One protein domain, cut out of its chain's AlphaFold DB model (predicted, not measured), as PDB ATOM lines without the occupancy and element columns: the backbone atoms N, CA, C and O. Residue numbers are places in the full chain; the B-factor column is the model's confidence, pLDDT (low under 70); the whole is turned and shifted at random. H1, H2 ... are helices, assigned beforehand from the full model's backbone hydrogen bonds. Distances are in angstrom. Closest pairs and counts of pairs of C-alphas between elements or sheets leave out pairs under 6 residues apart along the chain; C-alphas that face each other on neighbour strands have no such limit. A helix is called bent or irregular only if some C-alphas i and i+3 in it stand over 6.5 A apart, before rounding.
ATOM      1  N   SER A 275      44.080  40.927  34.496       86.25
ATOM      2  CA  SER A 275      43.428  42.057  35.167       86.25
ATOM      3  C   SER A 275      43.222  41.818  36.664       86.25
ATOM      4  O   SER A 275      43.535  42.696  37.460       86.25
ATOM      5  N   ASP A 276      42.757  40.628  37.062       88.19
ATOM      6  CA  ASP A 276      42.519  40.312  38.476       88.19
ATOM      7  C   ASP A 276      43.845  40.214  39.245       88.19
ATOM      8  O   ASP A 276      43.926  40.633  40.396       88.19
ATOM      9  N   ILE A 277      44.894  39.686  38.600       88.81
ATOM     10  CA  ILE A 277      46.250  39.621  39.163       88.81
ATOM     11  C   ILE A 277      46.768  41.037  39.431       88.81
ATOM     12  O   ILE A 277      47.285  41.302  40.516       88.81
ATOM     13  N   ARG A 278      46.604  41.951  38.465       85.50
ATOM     14  CA  ARG A 278      47.023  43.352  38.595       85.50
ATOM     15  C   ARG A 278      46.318  44.040  39.763       85.50
ATOM     16  O   ARG A 278      46.996  44.619  40.604       85.50
ATOM     17  N   THR A 279      44.991  43.937  39.833       84.88
ATOM     18  CA  THR A 279      44.204  44.496  40.942       84.88
ATOM     19  C   THR A 279      44.639  43.898  42.278       84.88
ATOM     20  O   THR A 279      44.856  44.615  43.248       84.88
ATOM     21  N   TYR A 280      44.834  42.580  42.339       82.94
ATOM     22  CA  TYR A 280      45.173  41.909  43.588       82.94
ATOM     23  C   TYR A 280      46.574  42.226  44.114       82.94
ATOM     24  O   TYR A 280      46.767  42.293  45.327       82.94
ATOM     25  N   LEU A 281      47.563  42.402  43.239       83.25
ATOM     26  CA  LEU A 281      48.932  42.723  43.644       83.25
ATOM     27  C   LEU A 281      49.120  44.198  44.043       83.25
ATOM     28  O   LEU A 281      50.253  44.597  44.294       83.25
ATOM     29  N   GLY A 282      48.036  44.976  44.151       72.38
ATOM     30  CA  GLY A 282      48.087  46.355  44.631       72.38
ATOM     31  C   GLY A 282      48.494  47.342  43.545       72.38
ATOM     32  O   GLY A 282      49.317  48.214  43.788       72.38
ATOM     33  N   ALA A 283      47.957  47.198  42.329       58.84
ATOM     34  CA  ALA A 283      47.835  48.369  41.469       58.84
ATOM     35  C   ALA A 283      46.811  49.309  42.123       58.84
ATOM     36  O   ALA A 283      45.618  49.186  41.841       58.84
ATOM     37  N   ASP A 284      47.263  50.165  43.036       51.22
ATOM     38  CA  ASP A 284      46.431  51.247  43.550       51.22
ATOM     39  C   ASP A 284      46.099  52.181  42.381       51.22
ATOM     40  O   ASP A 284      46.938  52.438  41.512       51.22
ATOM     41  N   GLU A 285      44.852  52.649  42.319       49.06
ATOM     42  CA  GLU A 285      44.408  53.577  41.270       49.06
ATOM     43  C   GLU A 285      45.182  54.912  41.318       49.06
ATOM     44  O   GLU A 285      45.265  55.590  40.297       49.06
ATOM     45  N   PRO A 292      57.636  47.371  38.710       83.19
ATOM     46  CA  PRO A 292      58.293  46.707  37.584       83.19
ATOM     47  C   PRO A 292      57.703  45.332  37.241       83.19
ATOM     48  O   PRO A 292      57.687  44.943  36.076       83.19
ATOM     49  N   VAL A 293      57.197  44.605  38.244       85.00
ATOM     50  CA  VAL A 293      56.551  43.299  38.053       85.00
ATOM     51  C   VAL A 293      55.196  43.457  37.368       85.00
ATOM     52  O   VAL A 293      54.918  42.739  36.412       85.00
ATOM     53  N   LEU A 294      54.376  44.417  37.803       86.12
ATOM     54  CA  LEU A 294      53.082  44.702  37.178       86.12
ATOM     55  C   LEU A 294      53.237  45.163  35.725       86.12
ATOM     56  O   LEU A 294      52.481  44.712  34.866       86.12
ATOM     57  N   ARG A 295      54.248  45.995  35.435       86.44
ATOM     58  CA  ARG A 295      54.590  46.394  34.060       86.44
ATOM     59  C   ARG A 295      54.944  45.178  33.200       86.44
ATOM     60  O   ARG A 295      54.356  44.990  32.141       86.44
ATOM     61  N   HIS A 296      55.834  44.314  33.691       88.38
ATOM     62  CA  HIS A 296      56.233  43.110  32.961       88.38
ATOM     63  C   HIS A 296      55.048  42.170  32.679       88.38
ATOM     64  O   HIS A 296      54.948  41.631  31.580       88.38
ATOM     65  N   LEU A 297      54.144  41.985  33.650       89.31
ATOM     66  CA  LEU A 297      52.940  41.163  33.486       89.31
ATOM     67  C   LEU A 297      51.967  41.736  32.450       89.31
ATOM     68  O   LEU A 297      51.331  40.966  31.735       89.31
ATOM     69  N   ALA A 298      51.857  43.064  32.357       88.44
ATOM     70  CA  ALA A 298      51.034  43.724  31.347       88.44
ATOM     71  C   ALA A 298      51.620  43.574  29.932       88.44
ATOM     72  O   ALA A 298      50.878  43.350  28.981       88.44
ATOM     73  N   GLU A 299      52.946  43.657  29.800       90.88
ATOM     74  CA  GLU A 299      53.659  43.479  28.526       90.88
ATOM     75  C   GLU A 299      53.709  42.009  28.074       90.88
ATOM     76  O   GLU A 299      53.762  41.733  26.878       90.88
ATOM     77  N   ASN A 300      53.683  41.059  29.018       91.38
ATOM     78  CA  ASN A 300      53.853  39.626  28.760       91.38
ATOM     79  C   ASN A 300      52.743  38.784  29.431       91.38
ATOM     80  O   ASN A 300      53.043  37.948  30.292       91.38
ATOM     81  N   PRO A 301      51.462  38.955  29.042       89.81
ATOM     82  CA  PRO A 301      50.321  38.320  29.715       89.81
ATOM     83  C   PRO A 301      50.311  36.785  29.616       89.81
ATOM     84  O   PRO A 301      49.777  36.119  30.500       89.81
ATOM     85  N   ASP A 302      50.952  36.219  28.590       90.06
ATOM     86  CA  ASP A 302      51.103  34.767  28.397       90.06
ATOM     87  C   ASP A 302      52.507  34.251  28.769       90.06
ATOM     88  O   ASP A 302      52.843  33.071  28.590       90.06
ATOM     89  N   GLY A 303      53.352  35.135  29.312       90.69
ATOM     90  CA  GLY A 303      54.720  34.825  29.704       90.69
ATOM     91  C   GLY A 303      54.804  33.762  30.812       90.69
ATOM     92  O   GLY A 303      53.814  33.465  31.491       90.69
ATOM     93  N   PRO A 304      55.989  33.161  31.038       91.00
ATOM     94  CA  PRO A 304      56.201  32.169  32.098       91.00
ATOM     95  C   PRO A 304      55.749  32.663  33.479       91.00
ATOM     96  O   PRO A 304      55.021  31.956  34.176       91.00
ATOM     97  N   LEU A 305      56.098  33.906  33.836       91.19
ATOM     98  CA  LEU A 305      55.715  34.510  35.112       91.19
ATOM     99  C   LEU A 305      54.191  34.678  35.238       91.19
ATOM    100  O   LEU A 305      53.617  34.303  36.259       91.19
ATOM    101  N   ALA A 306      53.517  35.171  34.194       91.56
ATOM    102  CA  ALA A 306      52.066  35.357  34.197       91.56
ATOM    103  C   ALA A 306      51.312  34.022  34.312       91.56
ATOM    104  O   ALA A 306      50.403  33.880  35.132       91.56
ATOM    105  N   ARG A 307      51.749  32.988  33.578       91.25
ATOM    106  CA  ARG A 307      51.177  31.634  33.682       91.25
ATOM    107  C   ARG A 307      51.323  31.044  35.082       91.25
ATOM    108  O   ARG A 307      50.426  30.332  35.534       91.25
ATOM    109  N   MET A 308      52.416  31.337  35.776       91.00
ATOM    110  CA  MET A 308      52.633  30.891  37.152       91.00
ATOM    111  C   MET A 308      51.774  31.648  38.168       91.00
ATOM    112  O   MET A 308      51.125  31.024  39.011       91.00
ATOM    113  N   LEU A 309      51.707  32.975  38.048       92.00
ATOM    114  CA  LEU A 309      50.868  33.828  38.893       92.00
ATOM    115  C   LEU A 309      49.368  33.699  38.580       92.00
ATOM    116  O   LEU A 309      48.542  34.222  39.311       92.00
ATOM    117  N   SER A 310      48.977  32.933  37.559       92.88
ATOM    118  CA  SER A 310      47.567  32.664  37.244       92.88
ATOM    119  C   SER A 310      46.817  31.819  38.289       92.88
ATOM    120  O   SER A 310      45.624  31.557  38.131       92.88
ATOM    121  N   THR A 311      47.484  31.372  39.359       92.06
ATOM    122  CA  THR A 311      46.841  30.653  40.467       92.06
ATOM    123  C   THR A 311      46.764  31.529  41.717       92.06
ATOM    124  O   THR A 311      47.746  32.202  42.046       92.06
ATOM    125  N   PRO A 312      45.643  31.493  42.462       90.69
ATOM    126  CA  PRO A 312      45.501  32.288  43.668       90.69
ATOM    127  C   PRO A 312      46.603  32.129  44.704       90.69
ATOM    128  O   PRO A 312      47.059  33.127  45.256       90.69
ATOM    129  N   LEU A 313      47.074  30.899  44.934       89.06
ATOM    130  CA  LEU A 313      48.169  30.659  45.869       89.06
ATOM    131  C   LEU A 313      49.442  31.408  45.455       89.06
ATOM    132  O   LEU A 313      50.043  32.079  46.283       89.06
ATOM    133  N   MET A 314      49.830  31.353  44.179       91.94
ATOM    134  CA  MET A 314      51.049  32.018  43.706       91.94
ATOM    135  C   MET A 314      50.937  33.544  43.771       91.94
ATOM    136  O   MET A 314      51.883  34.204  44.195       91.94
ATOM    137  N   CYS A 315      49.771  34.108  43.433       89.56
ATOM    138  CA  CYS A 315      49.483  35.530  43.653       89.56
ATOM    139  C   CYS A 315      49.622  35.924  45.124       89.56
ATOM    140  O   CYS A 315      50.217  36.954  45.438       89.56
ATOM    141  N   TYR A 316      49.075  35.108  46.021       86.31
ATOM    142  CA  TYR A 316      49.119  35.360  47.452       86.31
ATOM    143  C   TYR A 316      50.553  35.311  48.003       86.31
ATOM    144  O   TYR A 316      50.986  36.247  48.680       86.31
ATOM    145  N   LEU A 317      51.319  34.277  47.640       88.62
ATOM    146  CA  LEU A 317      52.731  34.155  48.008       88.62
ATOM    147  C   LEU A 317      53.552  35.340  47.484       88.62
ATOM    148  O   LEU A 317      54.356  35.896  48.227       88.62
ATOM    149  N   MET A 318      53.305  35.768  46.241       88.31
ATOM    150  CA  MET A 318      53.944  36.945  45.653       88.31
ATOM    151  C   MET A 318      53.627  38.214  46.452       88.31
ATOM    152  O   MET A 318      54.547  38.922  46.857       88.31
ATOM    153  N   ARG A 319      52.343  38.493  46.722       84.25
ATOM    154  CA  ARG A 319      51.911  39.694  47.458       84.25
ATOM    155  C   ARG A 319      52.548  39.771  48.842       84.25
ATOM    156  O   ARG A 319      52.966  40.840  49.269       84.25
ATOM    157  N   VAL A 320      52.615  38.647  49.551       80.75
ATOM    158  CA  VAL A 320      53.135  38.605  50.923       80.75
ATOM    159  C   VAL A 320      54.654  38.593  50.959       80.75
ATOM    160  O   VAL A 320      55.240  39.449  51.617       80.75
ATOM    161  N   GLY A 321      55.290  37.678  50.226       83.06
ATOM    162  CA  GLY A 321      56.745  37.514  50.219       83.06
ATOM    163  C   GLY A 321      57.504  38.712  49.641       83.06
ATOM    164  O   GLY A 321      58.702  38.850  49.884       83.06
ATOM    165  N   HIS A 322      56.822  39.595  48.904       80.75
ATOM    166  CA  HIS A 322      57.415  40.796  48.309       80.75
ATOM    167  C   HIS A 322      56.835  42.122  48.815       80.75
ATOM    168  O   HIS A 322      57.195  43.165  48.277       80.75
ATOM    169  N   ALA A 323      56.007  42.123  49.866       73.38
ATOM    170  CA  ALA A 323      55.384  43.352  50.372       73.38
ATOM    171  C   ALA A 323      56.393  44.440  50.801       73.38
ATOM    172  O   ALA A 323      56.118  45.619  50.625       73.38
ATOM    173  N   GLY A 324      57.556  44.058  51.349       67.31
ATOM    174  CA  GLY A 324      58.611  44.998  51.774       67.31
ATOM    175  C   GLY A 324      59.786  45.138  50.798       67.31
ATOM    176  O   GLY A 324      60.641  46.002  50.967       67.31
ATOM    177  N   SER A 325      59.862  44.281  49.778       71.25
ATOM    178  CA  SER A 325      60.932  44.296  48.778       71.25
ATOM    179  C   SER A 325      60.378  43.778  47.450       71.25
ATOM    180  O   SER A 325      60.357  42.554  47.229       71.25
ATOM    181  N   PRO A 326      59.898  44.682  46.571       67.56
ATOM    182  CA  PRO A 326      59.367  44.282  45.280       67.56
ATOM    183  C   PRO A 326      60.446  43.506  44.525       67.56
ATOM    184  O   PRO A 326      61.556  43.998  44.308       67.56
ATOM    185  N   GLY A 327      60.146  42.250  44.187       67.50
ATOM    186  CA  GLY A 327      61.081  41.380  43.480       67.50
ATOM    187  C   GLY A 327      61.502  41.995  42.147       67.50
ATOM    188  O   GLY A 327      60.724  42.698  41.499       67.50
ATOM    189  N   ARG A 328      62.738  41.732  41.709       78.94
ATOM    190  CA  ARG A 328      63.182  42.173  40.382       78.94
ATOM    191  C   ARG A 328      62.511  41.295  39.317       78.94
ATOM    192  O   ARG A 328      62.683  40.079  39.382       78.94
ATOM    193  N   PRO A 329      61.815  41.858  38.308       80.00
ATOM    194  CA  PRO A 329      61.120  41.057  37.295       80.00
ATOM    195  C   PRO A 329      62.042  40.068  36.589       80.00
ATOM    196  O   PRO A 329      61.683  38.910  36.437       80.00
ATOM    197  N   ALA A 330      63.261  40.492  36.242       84.38
ATOM    198  CA  ALA A 330      64.244  39.633  35.586       84.38
ATOM    199  C   ALA A 330      64.613  38.392  36.420       84.38
ATOM    200  O   ALA A 330      64.777  37.310  35.866       84.38
ATOM    201  N   GLU A 331      64.702  38.527  37.749       89.06
ATOM    202  CA  GLU A 331      64.946  37.395  38.649       89.06
ATOM    203  C   GLU A 331      63.744  36.445  38.636       89.06
ATOM    204  O   GLU A 331      63.904  35.261  38.360       89.06
ATOM    205  N   LEU A 332      62.532  36.969  38.845       89.94
ATOM    206  CA  LEU A 332      61.301  36.171  38.883       89.94
ATOM    207  C   LEU A 332      61.025  35.448  37.555       89.94
ATOM    208  O   LEU A 332      60.601  34.293  37.560       89.94
ATOM    209  N   VAL A 333      61.304  36.100  36.425       88.50
ATOM    210  CA  VAL A 333      61.192  35.507  35.085       88.50
ATOM    211  C   VAL A 333      62.212  34.390  34.903       88.50
ATOM    212  O   VAL A 333      61.823  33.289  34.528       88.50
ATOM    213  N   ALA A 334      63.483  34.617  35.251       91.00
ATOM    214  CA  ALA A 334      64.515  33.585  35.152       91.00
ATOM    215  C   ALA A 334      64.205  32.358  36.032       91.00
ATOM    216  O   ALA A 334      64.506  31.222  35.660       91.00
ATOM    217  N   LEU A 335      63.588  32.565  37.201       92.06
ATOM    218  CA  LEU A 335      63.082  31.479  38.045       92.06
ATOM    219  C   LEU A 335      61.936  30.722  37.357       92.06
ATOM    220  O   LEU A 335      61.986  29.494  37.289       92.06
ATOM    221  N   ALA A 336      60.944  31.445  36.822       89.44
ATOM    222  CA  ALA A 336      59.779  30.872  36.146       89.44
ATOM    223  C   ALA A 336      60.151  30.072  34.886       89.44
ATOM    224  O   ALA A 336      59.555  29.032  34.609       89.44
ATOM    225  N   GLU A 337      61.140  30.549  34.127       89.94
ATOM    226  CA  GLU A 337      61.669  29.880  32.935       89.94
ATOM    227  C   GLU A 337      62.456  28.621  33.276       89.94
ATOM    228  O   GLU A 337      62.376  27.628  32.552       89.94
ATOM    229  N   ARG A 338      63.201  28.636  34.388       91.25
ATOM    230  CA  ARG A 338      63.972  27.473  34.829       91.25
ATOM    231  C   ARG A 338      63.060  26.308  35.196       91.25
ATOM    232  O   ARG A 338      63.288  25.192  34.733       91.25
ATOM    233  N   SER A 339      62.075  26.543  36.059       88.19
ATOM    234  CA  SER A 339      61.006  25.582  36.333       88.19
ATOM    235  C   SER A 339      59.877  26.214  37.152       88.19
ATOM    236  O   SER A 339      60.130  27.102  37.970       88.19
ATOM    237  N   PRO A 340      58.641  25.688  37.047       84.31
ATOM    238  CA  PRO A 340      57.563  26.093  37.939       84.31
ATOM    239  C   PRO A 340      57.906  25.910  39.424       84.31
ATOM    240  O   PRO A 340      57.587  26.750  40.257       84.31
ATOM    241  N   THR A 341      58.613  24.834  39.758       87.69
ATOM    242  CA  THR A 341      59.022  24.549  41.136       87.69
ATOM    243  C   THR A 341      60.028  25.572  41.662       87.69
ATOM    244  O   THR A 341      59.921  25.974  42.810       87.69
ATOM    245  N   ALA A 342      60.956  26.055  40.832       91.38
ATOM    246  CA  ALA A 342      61.980  27.001  41.268       91.38
ATOM    247  C   ALA A 342      61.404  28.359  41.698       91.38
ATOM    248  O   ALA A 342      61.884  28.942  42.668       91.38
ATOM    249  N   LEU A 343      60.399  28.879  40.983       91.44
ATOM    250  CA  LEU A 343      59.721  30.102  41.418       91.44
ATOM    251  C   LEU A 343      58.823  29.838  42.636       91.44
ATOM    252  O   LEU A 343      58.802  30.661  43.543       91.44
ATOM    253  N   GLU A 344      58.110  28.710  42.686       90.25
ATOM    254  CA  GLU A 344      57.293  28.332  43.854       90.25
ATOM    255  C   GLU A 344      58.133  28.250  45.138       90.25
ATOM    256  O   GLU A 344      57.786  28.888  46.130       90.25
ATOM    257  N   GLU A 345      59.266  27.546  45.100       90.44
ATOM    258  CA  GLU A 345      60.222  27.452  46.209       90.44
ATOM    259  C   GLU A 345      60.723  28.836  46.629       90.44
ATOM    260  O   GLU A 345      60.680  29.166  47.809       90.44
ATOM    261  N   HIS A 346      61.108  29.686  45.672       90.69
ATOM    262  CA  HIS A 346      61.553  31.049  45.966       90.69
ATOM    263  C   HIS A 346      60.480  31.893  46.665       90.69
ATOM    264  O   HIS A 346      60.771  32.615  47.621       90.69
ATOM    265  N   LEU A 347      59.233  31.822  46.192       90.56
ATOM    266  CA  LEU A 347      58.130  32.558  46.803       90.56
ATOM    267  C   LEU A 347      57.814  32.017  48.204       90.56
ATOM    268  O   LEU A 347      57.574  32.812  49.109       90.56
ATOM    269  N   LEU A 348      57.858  30.697  48.409       87.69
ATOM    270  CA  LEU A 348      57.667  30.069  49.723       87.69
ATOM    271  C   LEU A 348      58.784  30.425  50.715       87.69
ATOM    272  O   LEU A 348      58.493  30.733  51.872       87.69
ATOM    273  N   GLU A 349      60.040  30.433  50.264       87.44
ATOM    274  CA  GLU A 349      61.208  30.816  51.067       87.44
ATOM    275  C   GLU A 349      61.099  32.249  51.590       87.44
ATOM    276  O   GLU A 349      61.478  32.515  52.727       87.44
ATOM    277  N   ARG A 350      60.549  33.169  50.790       87.75
ATOM    278  CA  ARG A 350      60.285  34.552  51.219       87.75
ATOM    279  C   ARG A 350      58.996  34.693  52.025       87.75
ATOM    280  O   ARG A 350      58.892  35.590  52.858       87.75
ATOM    281  N   PHE A 351      58.013  33.834  51.772       86.06
ATOM    282  CA  PHE A 351      56.689  33.924  52.377       86.06
ATOM    283  C   PHE A 351      56.714  33.718  53.890       86.06
ATOM    284  O   PHE A 351      56.137  34.527  54.614       86.06
ATOM    285  N   VAL A 352      57.360  32.648  54.370       82.94
ATOM    286  CA  VAL A 352      57.366  32.326  55.807       82.94
ATOM    287  C   VAL A 352      58.009  33.461  56.617       82.94
ATOM    288  O   VAL A 352      57.323  33.988  57.487       82.94
ATOM    289  N   PRO A 353      59.229  33.939  56.307       81.19
ATOM    290  CA  PRO A 353      59.817  35.099  56.983       81.19
ATOM    291  C   PRO A 353      58.912  36.331  56.980       81.19
ATOM    292  O   PRO A 353      58.656  36.920  58.026       81.19
ATOM    293  N   ALA A 354      58.344  36.674  55.818       80.81
ATOM    294  CA  ALA A 354      57.484  37.846  55.672       80.81
ATOM    295  C   ALA A 354      56.179  37.756  56.486       80.81
ATOM    296  O   ALA A 354      55.587  38.786  56.818       80.81
ATOM    297  N   LEU A 355      55.700  36.547  56.798       78.25
ATOM    298  CA  LEU A 355      54.498  36.342  57.608       78.25
ATOM    299  C   LEU A 355      54.758  36.536  59.108       78.25
ATOM    300  O   LEU A 355      53.861  36.975  59.826       78.25
ATOM    301  N   PHE A 356      55.965  36.205  59.566       77.44
ATOM    302  CA  PHE A 356      56.377  36.292  60.970       77.44
ATOM    303  C   PHE A 356      57.216  37.546  61.275       77.44
ATOM    304  O   PHE A 356      57.732  37.680  62.382       77.44
ATOM    305  N   ASP A 357      57.330  38.479  60.323       73.88
ATOM    306  CA  ASP A 357      57.993  39.770  60.522       73.88
ATOM    307  C   ASP A 357      57.264  40.590  61.615       73.88
ATOM    308  O   ASP A 357      56.097  40.962  61.431       73.88
ATOM    309  N   PRO A 358      57.930  40.917  62.744       66.00
ATOM    310  CA  PRO A 358      57.346  41.706  63.829       66.00
ATOM    311  C   PRO A 358      56.882  43.104  63.402       66.00
ATOM    312  O   PRO A 358      56.011  43.683  64.054       66.00
ATOM    313  N   GLY A 359      57.468  43.654  62.331       64.81
ATOM    314  CA  GLY A 359      57.108  44.955  61.766       64.81
ATOM    315  C   GLY A 359      55.799  44.948  60.975       64.81
ATOM    316  O   GLY A 359      55.291  46.013  60.621       64.81
ATOM    317  N   ARG A 360      55.224  43.769  60.705       64.06
ATOM    318  CA  ARG A 360      54.002  43.615  59.915       64.06
ATOM    319  C   ARG A 360      52.767  43.523  60.811       64.06
ATOM    320  O   ARG A 360      52.731  42.815  61.820       64.06
ATOM    321  N   SER A 361      51.699  44.207  60.411       52.88
ATOM    322  CA  SER A 361      50.385  44.065  61.044       52.88
ATOM    323  C   SER A 361      49.813  42.675  60.756       52.88
ATOM    324  O   SER A 361      49.188  42.451  59.731       52.88
ATOM    325  N   GLY A 362      50.050  41.727  61.662       52.94
ATOM    326  CA  GLY A 362      49.415  40.405  61.676       52.94
ATOM    327  C   GLY A 362      48.581  40.175  62.943       52.94
ATOM    328  O   GLY A 362      48.637  41.000  63.874       52.94
ATOM    329  N   PRO A 363      47.828  39.063  63.032       51.47
ATOM    330  CA  PRO A 363      47.062  38.720  64.227       51.47
ATOM    331  C   PRO A 363      47.985  38.634  65.438       51.47
ATOM    332  O   PRO A 363      49.075  38.064  65.368       51.47
ATOM    333  N   LYS A 364      47.526  39.157  66.582       52.78
ATOM    334  CA  LYS A 364      48.316  39.254  67.825       52.78
ATOM    335  C   LYS A 364      49.004  37.939  68.227       52.78
ATOM    336  O   LYS A 364      50.071  37.984  68.819       52.78
ATOM    337  N   ARG A 365      48.421  36.778  67.889       54.38
ATOM    338  CA  ARG A 365      48.964  35.443  68.211       54.38
ATOM    339  C   ARG A 365      50.190  35.045  67.376       54.38
ATOM    340  O   ARG A 365      51.024  34.301  67.881       54.38
ATOM    341  N   VAL A 366      50.317  35.544  66.145       56.75
ATOM    342  CA  VAL A 366      51.465  35.270  65.254       56.75
ATOM    343  C   VAL A 366      52.678  36.120  65.645       56.75
ATOM    344  O   VAL A 366      53.806  35.664  65.519       56.75
ATOM    345  N   ARG A 367      52.452  37.297  66.249       57.69
ATOM    346  CA  ARG A 367      53.509  38.221  66.712       57.69
ATOM    347  C   ARG A 367      54.400  37.670  67.833       57.69
ATOM    348  O   ARG A 367      55.436  38.255  68.121       57.69
ATOM    349  N   ASN A 368      53.988  36.582  68.483       67.31
ATOM    350  CA  ASN A 368      54.730  35.975  69.591       67.31
ATOM    351  C   ASN A 368      55.764  34.936  69.133       67.31
ATOM    352  O   ASN A 368      56.475  34.389  69.973       67.31
ATOM    353  N   TRP A 369      55.813  34.631  67.837       70.56
ATOM    354  CA  TRP A 369      56.737  33.664  67.262       70.56
ATOM    355  C   TRP A 369      57.772  34.403  66.430       70.56
ATOM    356  O   TRP A 369      57.406  35.169  65.541       70.56
ATOM    357  N   ASP A 370      59.051  34.160  66.700       76.75
ATOM    358  CA  ASP A 370      60.105  34.618  65.799       76.75
ATOM    359  C   ASP A 370      60.161  33.739  64.531       76.75
ATOM    360  O   ASP A 370      59.730  32.579  64.520       76.75
ATOM    361  N   GLU A 371      60.701  34.291  63.442       79.94
ATOM    362  CA  GLU A 371      60.845  33.612  62.146       79.94
ATOM    363  C   GLU A 371      61.549  32.247  62.256       79.94
ATOM    364  O   GLU A 371      61.162  31.279  61.588       79.94
ATOM    365  N   ASN A 372      62.573  32.138  63.107       81.94
ATOM    366  CA  ASN A 372      63.358  30.912  63.250       81.94
ATOM    367  C   ASN A 372      62.542  29.815  63.938       81.94
ATOM    368  O   ASN A 372      62.587  28.649  63.530       81.94
ATOM    369  N   GLN A 373      61.775  30.174  64.968       84.00
ATOM    370  CA  GLN A 373      60.847  29.277  65.643       84.00
ATOM    371  C   GLN A 373      59.773  28.790  64.674       84.00
ATOM    372  O   GLN A 373      59.562  27.579  64.567       84.00
ATOM    373  N   ALA A 374      59.143  29.700  63.932       83.81
ATOM    374  CA  ALA A 374      58.124  29.349  62.949       83.81
ATOM    375  C   ALA A 374      58.673  28.381  61.894       83.81
ATOM    376  O   ALA A 374      58.122  27.298  61.686       83.81
ATOM    377  N   THR A 375      59.821  28.714  61.301       83.38
ATOM    378  CA  THR A 375      60.485  27.881  60.292       83.38
ATOM    379  C   THR A 375      60.815  26.494  60.836       83.38
ATOM    380  O   THR A 375      60.556  25.487  60.172       83.38
ATOM    381  N   ARG A 376      61.338  26.407  62.065       85.56
ATOM    382  CA  ARG A 376      61.676  25.130  62.706       85.56
ATOM    383  C   ARG A 376      60.455  24.227  62.872       85.56
ATOM    384  O   ARG A 376      60.536  23.042  62.549       85.56
ATOM    385  N   TRP A 377      59.348  24.761  63.380       86.56
ATOM    386  CA  TRP A 377      58.150  23.966  63.646       86.56
ATOM    387  C   TRP A 377      57.386  23.605  62.377       86.56
ATOM    388  O   TRP A 377      56.972  22.456  62.239       86.56
ATOM    389  N   LEU A 378      57.281  24.520  61.412       86.00
ATOM    390  CA  LEU A 378      56.696  24.212  60.106       86.00
ATOM    391  C   LEU A 378      57.514  23.143  59.369       86.00
ATOM    392  O   LEU A 378      56.939  22.205  58.822       86.00
ATOM    393  N   SER A 379      58.849  23.210  59.442       85.62
ATOM    394  CA  SER A 379      59.727  22.166  58.895       85.62
ATOM    395  C   SER A 379      59.518  20.817  59.585       85.62
ATOM    396  O   SER A 379      59.559  19.773  58.935       85.62
ATOM    397  N   TYR A 380      59.320  20.817  60.906       87.44
ATOM    398  CA  TYR A 380      59.041  19.597  61.658       87.44
ATOM    399  C   TYR A 380      57.707  18.970  61.236       87.44
ATOM    400  O   TYR A 380      57.679  17.790  60.898       87.44
ATOM    401  N   LEU A 381      56.636  19.768  61.176       85.81
ATOM    402  CA  LEU A 381      55.313  19.312  60.743       85.81
ATOM    403  C   LEU A 381      55.337  18.785  59.304       85.81
ATOM    404  O   LEU A 381      54.797  17.719  59.036       85.81
ATOM    405  N   ALA A 382      56.018  19.482  58.390       84.25
ATOM    406  CA  ALA A 382      56.160  19.029  57.010       84.25
ATOM    407  C   ALA A 382      56.860  17.661  56.917       84.25
ATOM    408  O   ALA A 382      56.442  16.804  56.140       84.25
ATOM    409  N   ARG A 383      57.899  17.421  57.731       85.56
ATOM    410  CA  ARG A 383      58.582  16.118  57.786       85.56
ATOM    411  C   ARG A 383      57.703  15.020  58.386       85.56
ATOM    412  O   ARG A 383      57.724  13.912  57.861       85.56
ATOM    413  N   ASP A 384      56.946  15.320  59.442       83.56
ATOM    414  CA  ASP A 384      56.007  14.369  60.057       83.56
ATOM    415  C   ASP A 384      54.933  13.917  59.058       83.56
ATOM    416  O   ASP A 384      54.702  12.721  58.893       83.56
ATOM    417  N   LEU A 385      54.345  14.859  58.314       82.56
ATOM    418  CA  LEU A 385      53.368  14.559  57.264       82.56
ATOM    419  C   LEU A 385      53.936  13.627  56.193       82.56
ATOM    420  O   LEU A 385      53.312  12.624  55.852       82.56
ATOM    421  N   VAL A 386      55.145  13.924  55.703       82.31
ATOM    422  CA  VAL A 386      55.829  13.077  54.716       82.31
ATOM    423  C   VAL A 386      56.071  11.678  55.277       82.31
ATOM    424  O   VAL A 386      55.819  10.700  54.580       82.31
ATOM    425  N   HIS A 387      56.518  11.576  56.530       81.81
ATOM    426  CA  HIS A 387      56.763  10.293  57.186       81.81
ATOM    427  C   HIS A 387      55.484   9.460  57.348       81.81
ATOM    428  O   HIS A 387      55.514   8.241  57.215       81.81
ATOM    429  N   ARG A 388      54.349  10.112  57.614       77.00
ATOM    430  CA  ARG A 388      53.040   9.459  57.769       77.00
ATOM    431  C   ARG A 388      52.328   9.171  56.447       77.00
ATOM    432  O   ARG A 388      51.235   8.614  56.471       77.00
ATOM    433  N   GLU A 389      52.919   9.564  55.319       74.38
ATOM    434  CA  GLU A 389      52.277   9.560  53.998       74.38
ATOM    435  C   GLU A 389      50.951  10.347  53.962       74.38
ATOM    436  O   GLU A 389      50.054  10.068  53.163       74.38
ATOM    437  N   GLU A 390      50.825  11.357  54.824       72.50
ATOM    438  CA  GLU A 390      49.656  12.225  54.920       72.50
ATOM    439  C   GLU A 390      49.925  13.556  54.211       72.50
ATOM    440  O   GLU A 390      51.037  14.081  54.213       72.50
ATOM    441  N   ARG A 391      48.891  14.115  53.574       71.06
ATOM    442  CA  ARG A 391      48.976  15.408  52.870       71.06
ATOM    443  C   ARG A 391      48.267  16.545  53.600       71.06
ATOM    444  O   ARG A 391      48.370  17.684  53.158       71.06
ATOM    445  N   ASP A 392      47.583  16.235  54.696       72.00
ATOM    446  CA  ASP A 392      46.711  17.156  55.412       72.00
ATOM    447  C   ASP A 392      47.083  17.218  56.902       72.00
ATOM    448  O   ASP A 392      47.318  16.195  57.549       72.00
ATOM    449  N   LEU A 393      47.141  18.436  57.444       67.88
ATOM    450  CA  LEU A 393      47.391  18.694  58.860       67.88
ATOM    451  C   LEU A 393      46.061  18.805  59.586       67.88
ATOM    452  O   LEU A 393      45.455  19.868  59.653       67.88
ATOM    453  N   ILE A 394      45.645  17.707  60.203       64.44
ATOM    454  CA  ILE A 394      44.428  17.675  61.008       64.44
ATOM    455  C   ILE A 394      44.767  18.166  62.431       64.44
ATOM    456  O   ILE A 394      45.470  17.445  63.150       64.44
ATOM    457  N   PRO A 395      44.280  19.341  62.889       50.19
ATOM    458  CA  PRO A 395      44.737  19.964  64.139       50.19
ATOM    459  C   PRO A 395      44.574  19.078  65.381       50.19
ATOM    460  O   PRO A 395      45.457  19.002  66.230       50.19
TER     461      PRO A 395
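This is residues 275 to 285 and 292 to 395 of the 467 residues of the protein "NACHT domain-containing protein" of Saccharothrix texasensis (UniProt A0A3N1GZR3). The long helix H6 joins a cluster of short helices to a second long helix, H7. H4 crosses H6 near its middle, H5 meets its beginning with H3 and H2 beyond, H1 is beside that cluster, and H7 starts by the other end of H6 to make a V with it. The printed part has 115 residues with seven named helices, H1 to H7 in order along the chain, and no named strand; the class is all helix. It is only just compact, close to loose, with a radius of gyration of the C-alphas of 15.8 A and spans of 43 by 33 by 22 A.

H6, residues 340 to 356, is 25.2 A long, from C-alpha 340 at (57.563, 26.093, 37.939) to C-alpha 356 at (56.377, 36.292, 60.970). It is neither bent nor irregular, but only just: C-alphas 349 and 352 are 6.3 A apart. H7, residues 371 to 387, is 24.2 A long and ends with C-alpha 387 at (56.763, 10.293, 57.186). H5 is residues 329 to 338, 14.1 A, and H4 residues 312 to 321, 14.0 A. The shorter helices are H3, residues 304 to 309, H2, residues 292 to 299, and H1, residues 275 to 280, which begins at (43.428, 42.057, 35.167).

H6 and H5 are the hubs, touching three helices each. H6 touches H4 at a steep tilt of 52 degrees; their closest C-alphas, of Gly 321 and Phe 351, are 4.2 A apart. With residues 342 to 343 alone H6 touches H5, where the C-alphas of Leu 335 and Leu 343 come closest, at 5.0 A. With residues 352 to 356 alone it touches residues 371 to 375 of H7; the two run opposite ways at a steep tilt of 48 degrees, with the closest C-alphas, of Phe 356 and Glu 371, 5.3 A apart. H5 touches H3 about perpendicular, at 80 degrees, the closest C-alphas being those of Leu 305 and Ala 336, 5.6 A. H2 and H5 only just touch, with 3 pairs of C-alphas within 8 A, closest at Val 293 and Pro 329, 5.1 A. H1 and H4 are close but not clearly touching, the closest C-alphas being those of Ile 277 and Cys 315, 6.9 A. H7 is apart from H1, H2, H3, H4 and H5. The helix packing is mostly crossed: of the five touching pairs, 0 are at a shallow tilt. Every O i to N i+4 pair is within hydrogen-bond range in H1, H2, H3, H4, H5 and H7; in H6 it is 12 of 13.

The two farthest C-alphas, of Glu 285 and Arg 388, are 47.9 A apart. Residues 286 to 291 are not printed, and C-alphas 285 and 292 are 15.9 A apart across the cut. The link from H6 to H7, residues 357 to 370, is long. The mean pLDDT of the printed part is 80.7; 20 residues are under 70, among them 358 to 368.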